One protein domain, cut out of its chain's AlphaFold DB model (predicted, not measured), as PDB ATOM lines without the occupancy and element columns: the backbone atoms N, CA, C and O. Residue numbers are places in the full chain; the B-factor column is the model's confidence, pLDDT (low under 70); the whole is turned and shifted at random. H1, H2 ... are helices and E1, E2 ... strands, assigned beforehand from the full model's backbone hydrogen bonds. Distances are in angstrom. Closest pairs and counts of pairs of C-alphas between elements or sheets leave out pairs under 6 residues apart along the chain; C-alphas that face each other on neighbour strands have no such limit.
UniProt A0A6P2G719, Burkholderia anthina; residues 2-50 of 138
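AT A GLANCE: This is residues 2 to 50 of the 138 residues of a protein of Burkholderia anthina (UniProt A0A6P2G719). A small twisted sheet of three strands, E1, E2 and E3, has one short helix, H1, that only grazes it, and a long tail after E3 with no named element, of which residues 42 to 47 stick out in a loop. The printed part has 49 residues, with H1, E1, E2 and E3 in that order along it. The sheet's order is E1, E2, E3, antiparallel throughout, and the class is mixed, helices and strands. The whole is compact, with a radius of gyration of the C-alphas of 11.0 A, and it spans 29 by 23 by 18 A.

IN THESE COORDINATES: H1 is residues 3 to 10, 10.5 A from first to last C-alpha, and begins with C-alpha 3 at (47.863, 25.474, -14.865). E1 is residues 16 to 22, 14.0 A long, with C-alpha 16 at (43.112, 15.069, -24.526). E2 is residues 25 to 31, 16.0 A long. E3 is residues 36 to 38, 6.6 A long, and ends with C-alpha 38 at (33.009, 20.097, -16.967).

HOW THE PARTS SIT: The three strands form a meander, each strand the antiparallel neighbour of the one before. E1 and E3 are its edge strands and E2 is the inner one. E1 and E2 form a hairpin, with 165 degrees between their directions. The C-alphas of Ile 19 and Tyr 29 face each other at 4.5 A. N 17 and O 30 are within hydrogen-bond range at 2.8 A, as are N 27 and O 20 at 2.8 A. E2 and E3 also form a hairpin, at 165 degrees. The C-alphas of Trp 30 and Gln 36 face each other at 4.5 A. N 37 and O 29 are within hydrogen-bond range at 2.8 A, as are N 29 and O 37 at 2.9 A. The sheet is twisted, its C-alphas lying up to 4.4 A off the best plane. H1 is on the sheet but only grazes it, with its residues 5 to 9. The closest C-alphas of H1 and E1 are those of Glu 9 and Met 16, 7.9 A apart. In H1 every O i to N i+4 pair is within hydrogen-bond range.

THE WHOLE: The two C-alphas farthest apart are those of Gly 13 and Glu 44, at 28.9 A. The printed part runs from residue 2 to residue 50 with no cut. The links H1 to E1, E1 to E2 and E2 to E3 are tight, with 5, 2 and 4 residues between the elements. Residues 39 to 50 have no named element, and among them residues 42 to 47 stand free. The mean pLDDT of the printed part is 77.5, and residue 2 and residues 4 to 6 are under 70.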
ATOM      1  N   SER A   2      45.690  26.775 -19.031       64.62
ATOM      2  CA  SER A   2      45.484  26.836 -17.574       64.62
ATOM      3  C   SER A   2      46.467  25.900 -16.853       64.62
ATOM      4  O   SER A   2      46.833  24.854 -17.395       64.62
ATOM      5  N   ALA A   3      46.910  26.272 -15.646       70.75
ATOM      6  CA  ALA A   3      47.863  25.474 -14.865       70.75
ATOM      7  C   ALA A   3      47.400  24.015 -14.627       70.75
ATOM      8  O   ALA A   3      48.223  23.117 -14.805       70.75
ATOM      9  N   PRO A   4      46.106  23.732 -14.354       68.69
ATOM     10  CA  PRO A   4      45.625  22.357 -14.204       68.69
ATOM     11  C   PRO A   4      45.773  21.516 -15.477       68.69
ATOM     12  O   PRO A   4      46.261  20.393 -15.416       68.69
ATOM     13  N   LYS A   5      45.437  22.070 -16.652       66.56
ATOM     14  CA  LYS A   5      45.586  21.360 -17.934       66.56
ATOM     15  C   LYS A   5      47.050  21.002 -18.209       66.56
ATOM     16  O   LYS A   5      47.343  19.884 -18.610       66.56
ATOM     17  N   ALA A   6      47.965  21.941 -17.960       67.94
ATOM     18  CA  ALA A   6      49.396  21.717 -18.152       67.94
ATOM     19  C   ALA A   6      49.963  20.653 -17.208       67.94
ATOM     20  O   ALA A   6      50.799  19.863 -17.635       67.94
ATOM     21  N   TYR A   7      49.506  20.620 -15.956       74.38
ATOM     22  CA  TYR A   7      49.904  19.589 -15.004       74.38
ATOM     23  C   TYR A   7      49.460  18.198 -15.471       74.38
ATOM     24  O   TYR A   7      50.273  17.284 -15.555       74.38
ATOM     25  N   LEU A   8      48.194  18.045 -15.860       73.12
ATOM     26  CA  LEU A   8      47.663  16.760 -16.321       73.12
ATOM     27  C   LEU A   8      48.398  16.249 -17.562       73.12
ATOM     28  O   LEU A   8      48.830  15.101 -17.590       73.12
ATOM     29  N   GLU A   9      48.592  17.105 -18.564       76.06
ATOM     30  CA  GLU A   9      49.226  16.708 -19.821       76.06
ATOM     31  C   GLU A   9      50.725  16.426 -19.649       76.06
ATOM     32  O   GLU A   9      51.208  15.403 -20.125       76.06
ATOM     33  N   HIS A  10      51.469  17.303 -18.966       79.81
ATOM     34  CA  HIS A  10      52.934  17.213 -18.925       79.81
ATOM     35  C   HIS A  10      53.485  16.442 -17.725       79.81
ATOM     36  O   HIS A  10      54.588  15.911 -17.817       79.81
ATOM     37  N   VAL A  11      52.761  16.399 -16.602       81.81
ATOM     38  CA  VAL A  11      53.200  15.681 -15.393       81.81
ATOM     39  C   VAL A  11      52.564  14.300 -15.329       81.81
ATOM     40  O   VAL A  11      53.264  13.333 -15.049       81.81
ATOM     41  N   LEU A  12      51.261  14.190 -15.615       77.00
ATOM     42  CA  LEU A  12      50.548  12.908 -15.539       77.00
ATOM     43  C   LEU A  12      50.421  12.184 -16.886       77.00
ATOM     44  O   LEU A  12      49.900  11.072 -16.925       77.00
ATOM     45  N   GLY A  13      50.850  12.795 -17.997       80.00
ATOM     46  CA  GLY A  13      50.699  12.214 -19.339       80.00
ATOM     47  C   GLY A  13      49.240  12.086 -19.803       80.00
ATOM     48  O   GLY A  13      48.948  11.386 -20.772       80.00
ATOM     49  N   MET A  14      48.305  12.753 -19.123       79.12
ATOM     50  CA  MET A  14      46.869  12.678 -19.378       79.12
ATOM     51  C   MET A  14      46.479  13.626 -20.515       79.12
ATOM     52  O   MET A  14      45.965  14.724 -20.299       79.12
ATOM     53  N   THR A  15      46.755  13.212 -21.750       80.38
ATOM     54  CA  THR A  15      46.450  13.996 -22.957       80.38
ATOM     55  C   THR A  15      44.957  14.019 -23.272       80.38
ATOM     56  O   THR A  15      44.236  13.089 -22.920       80.38
ATOM     57  N   MET A  16      44.494  15.016 -24.030       81.94
ATOM     58  CA  MET A  16      43.112  15.069 -24.526       81.94
ATOM     59  C   MET A  16      42.715  13.773 -25.250       81.94
ATOM     60  O   MET A  16      43.394  13.335 -26.181       81.94
ATOM     61  N   ARG A  17      41.582  13.194 -24.849       81.69
ATOM     62  CA  ARG A  17      40.885  12.123 -25.567       81.69
ATOM     63  C   ARG A  17      39.762  12.702 -26.417       81.69
ATOM     64  O   ARG A  17      39.678  12.407 -27.602       81.69
ATOM     65  N   GLU A  18      38.925  13.529 -25.803       81.38
ATOM     66  CA  GLU A  18      37.672  13.992 -26.389       81.38
ATOM     67  C   GLU A  18      37.299  15.373 -25.849       81.38
ATOM     68  O   GLU A  18      37.717  15.767 -24.758       81.38
ATOM     69  N   ILE A  19      36.519  16.115 -26.629       83.94
ATOM     70  CA  ILE A  19      36.046  17.449 -26.285       83.94
ATOM     71  C   ILE A  19      34.619  17.626 -26.793       83.94
ATOM     72  O   ILE A  19      34.293  17.229 -27.909       83.94
ATOM     73  N   ASP A  20      33.790  18.259 -25.979       81.44
ATOM     74  CA  ASP A  20      32.430  18.648 -26.329       81.44
ATOM     75  C   ASP A  20      32.318  20.176 -26.273       81.44
ATOM     76  O   ASP A  20      32.689  20.811 -25.281       81.44
ATOM     77  N   GLY A  21      31.794  20.774 -27.343       82.56
ATOM     78  CA  GLY A  21      31.737  22.220 -27.548       82.56
ATOM     79  C   GLY A  21      32.908  22.771 -28.370       82.56
ATOM     80  O   GLY A  21      33.629  22.039 -29.045       82.56
ATOM     81  N   MET A  22      33.073  24.096 -28.338       77.44
ATOM     82  CA  MET A  22      34.146  24.776 -29.071       77.44
ATOM     83  C   MET A  22      35.494  24.529 -28.399       77.44
ATOM     84  O   MET A  22      35.587  24.517 -27.175       77.44
ATOM     85  N   ARG A  23      36.561  24.379 -29.184       72.19
ATOM     86  CA  ARG A  23      37.895  24.057 -28.657       72.19
ATOM     87  C   ARG A  23      38.438  25.137 -27.719       72.19
ATOM     88  O   ARG A  23      39.169  24.834 -26.781       72.19
ATOM     89  N   GLU A  24      38.071  26.382 -27.971       73.81
ATOM     90  CA  GLU A  24      38.489  27.562 -27.219       73.81
ATOM     91  C   GLU A  24      37.681  27.736 -25.924       73.81
ATOM     92  O   GLU A  24      38.140  28.392 -24.992       73.81
ATOM     93  N   ALA A  25      36.488  27.139 -25.865       73.81
ATOM     94  CA  ALA A  25      35.568  27.208 -24.737       73.81
ATOM     95  C   ALA A  25      34.774  25.893 -24.616       73.81
ATOM     96  O   ALA A  25      33.565  25.873 -24.878       73.81
ATOM     97  N   PRO A  26      35.441  24.777 -24.267       78.56
ATOM     98  CA  PRO A  26      34.769  23.493 -24.197       78.56
ATOM     99  C   PRO A  26      33.734  23.492 -23.090       78.56
ATOM    100  O   PRO A  26      33.951  24.052 -22.015       78.56
ATOM    101  N   ARG A  27      32.617  22.816 -23.345       81.38
ATOM    102  CA  ARG A  27      31.657  22.463 -22.301       81.38
ATOM    103  C   ARG A  27      32.198  21.312 -21.471       81.38
ATOM    104  O   ARG A  27      32.052  21.336 -20.253       81.38
ATOM    105  N   GLN A  28      32.822  20.335 -22.128       81.88
ATOM    106  CA  GLN A  28      33.422  19.182 -21.473       81.88
ATOM    107  C   GLN A  28      34.716  18.764 -22.171       81.88
ATOM    108  O   GLN A  28      34.883  18.968 -23.376       81.88
ATOM    109  N   TYR A  29      35.637  18.202 -21.401       79.12
ATOM    110  CA  TYR A  29      36.946  17.760 -21.866       79.12
ATOM    111  C   TYR A  29      37.325  16.471 -21.142       79.12
ATOM    112  O   TYR A  29      37.353  16.441 -19.912       79.12
ATOM    113  N   TRP A  30      37.634  15.421 -21.898       82.88
ATOM    114  CA  TRP A  30      38.049  14.125 -21.366       82.88
ATOM    115  C   TRP A  30      39.524  13.886 -21.653       82.88
ATOM    116  O   TRP A  30      39.992  14.123 -22.770       82.88
ATOM    117  N   THR A  31      40.251  13.364 -20.669       77.25
ATOM    118  CA  THR A  31      41.639  12.931 -20.826       77.25
ATOM    119  C   THR A  31      41.738  11.431 -21.081       77.25
ATOM    120  O   THR A  31      40.903  10.627 -20.658       77.25
ATOM    121  N   ARG A  32      42.830  11.024 -21.728       73.00
ATOM    122  CA  ARG A  32      43.345   9.662 -21.604       73.00
ATOM    123  C   ARG A  32      43.763   9.460 -20.144       73.00
ATOM    124  O   ARG A  32      44.434  10.318 -19.580       73.00
ATOM    125  N   GLY A  33      43.323   8.363 -19.531       72.69
ATOM    126  CA  GLY A  33      43.470   8.126 -18.088       72.69
ATOM    127  C   GLY A  33      42.194   8.356 -17.270       72.69
ATOM    128  O   GLY A  33      42.191   8.047 -16.084       72.69
ATOM    129  N   GLY A  34      41.102   8.819 -17.895       73.75
ATOM    130  CA  GLY A  34      39.748   8.699 -17.337       73.75
ATOM    131  C   GLY A  34      39.215   9.913 -16.575       73.75
ATOM    132  O   GLY A  34      38.152   9.807 -15.971       73.75
ATOM    133  N   LEU A  35      39.897  11.065 -16.606       80.50
ATOM    134  CA  LEU A  35      39.359  12.290 -16.008       80.50
ATOM    135  C   LEU A  35      38.494  13.062 -17.003       80.50
ATOM    136  O   LEU A  35      38.854  13.241 -18.167       80.50
ATOM    137  N   GLN A  36      37.380  13.580 -16.498       80.62
ATOM    138  CA  GLN A  36      36.482  14.475 -17.212       80.62
ATOM    139  C   GLN A  36      36.421  15.822 -16.498       80.62
ATOM    140  O   GLN A  36      36.258  15.899 -15.282       80.62
ATOM    141  N   PHE A  37      36.502  16.891 -17.279       81.19
ATOM    142  CA  PHE A  37      36.343  18.263 -16.822       81.19
ATOM    143  C   PHE A  37      35.076  18.837 -17.422       81.19
ATOM    144  O   PHE A  37      34.866  18.753 -18.630       81.19
ATOM    145  N   ILE A  38      34.254  19.445 -16.573       80.38
ATOM    146  CA  ILE A  38      33.009  20.097 -16.967       80.38
ATOM    147  C   ILE A  38      33.183  21.594 -16.742       80.38
ATOM    148  O   ILE A  38      33.611  22.037 -15.677       80.38
ATOM    149  N   SER A  39      32.864  22.378 -17.763       81.31
ATOM    150  CA  SER A  39      32.932  23.828 -17.694       81.31
ATOM    151  C   SER A  39      31.879  24.367 -16.734       81.31
ATOM    152  O   SER A  39      30.681  24.129 -16.895       81.31
ATOM    153  N   ALA A  40      32.335  25.130 -15.743       83.69
ATOM    154  CA  ALA A  40      31.496  25.795 -14.757       83.69
ATOM    155  C   ALA A  40      31.784  27.308 -14.760       83.69
ATOM    156  O   ALA A  40      32.315  27.837 -13.788       83.69
ATOM    157  N   PRO A  41      31.443  28.043 -15.838       79.06
ATOM    158  CA  PRO A  41      31.822  29.453 -16.003       79.06
ATOM    159  C   PRO A  41      31.175  30.397 -14.979       79.06
ATOM    160  O   PRO A  41      31.557  31.557 -14.888       79.06
ATOM    161  N   ARG A  42      30.174  29.911 -14.238       81.50
ATOM    162  CA  ARG A  42      29.477  30.642 -13.171       81.50
ATOM    163  C   ARG A  42      29.932  30.233 -11.766       81.50
ATOM    164  O   ARG A  42      29.298  30.627 -10.797       81.50
ATOM    165  N   HIS A  43      30.953  29.386 -11.641       78.75
ATOM    166  CA  HIS A  43      31.516  29.050 -10.335       78.75
ATOM    167  C   HIS A  43      32.392  30.205  -9.853       78.75
ATOM    168  O   HIS A  43      33.320  30.614 -10.543       78.75
ATOM    169  N   GLU A  44      32.081  30.724  -8.670       81.69
ATOM    170  CA  GLU A  44      32.747  31.895  -8.084       81.69
ATOM    171  C   GLU A  44      33.822  31.515  -7.048       81.69
ATOM    172  O   GLU A  44      34.511  32.383  -6.517       81.69
ATOM    173  N   GLY A  45      33.978  30.220  -6.748       74.94
ATOM    174  CA  GLY A  45      34.982  29.730  -5.803       74.94
ATOM    175  C   GLY A  45      36.387  29.673  -6.406       74.94
ATOM    176  O   GLY A  45      36.565  29.481  -7.607       74.94
ATOM    177  N   THR A  46      37.402  29.802  -5.554       76.50
ATOM    178  CA  THR A  46      38.818  29.706  -5.947       76.50
ATOM    179  C   THR A  46      39.293  28.262  -6.122       76.50
ATOM    180  O   THR A  46      40.251  28.011  -6.851       76.50
ATOM    181  N   GLU A  47      38.624  27.315  -5.468       78.19
ATOM    182  CA  GLU A  47      38.886  25.878  -5.550       78.19
ATOM    183  C   GLU A  47      38.109  25.198  -6.685       78.19
ATOM    184  O   GLU A  47      37.044  25.657  -7.110       78.19
ATOM    185  N   GLY A  48      38.640  24.073  -7.171       70.31
ATOM    186  CA  GLY A  48      37.903  23.178  -8.062       70.31
ATOM    187  C   GLY A  48      36.812  22.410  -7.311       70.31
ATOM    188  O   GLY A  48      36.876  22.252  -6.095       70.31
ATOM    189  N   ARG A  49      35.817  21.894  -8.040       77.75
ATOM    190  CA  ARG A  49      34.797  20.986  -7.493       77.75
ATOM    191  C   ARG A  49      34.835  19.654  -8.227       77.75
ATOM    192  O   ARG A  49      34.971  19.627  -9.449       77.75
ATOM    193  N   LEU A  50      34.646  18.571  -7.483       80.06
ATOM    194  CA  LEU A  50      34.349  17.262  -8.049       80.06
ATOM    195  C   LEU A  50      32.839  17.180  -8.295       80.06
ATOM    196  O   LEU A  50      32.053  17.493  -7.403       80.06
TER     197      LEU A  50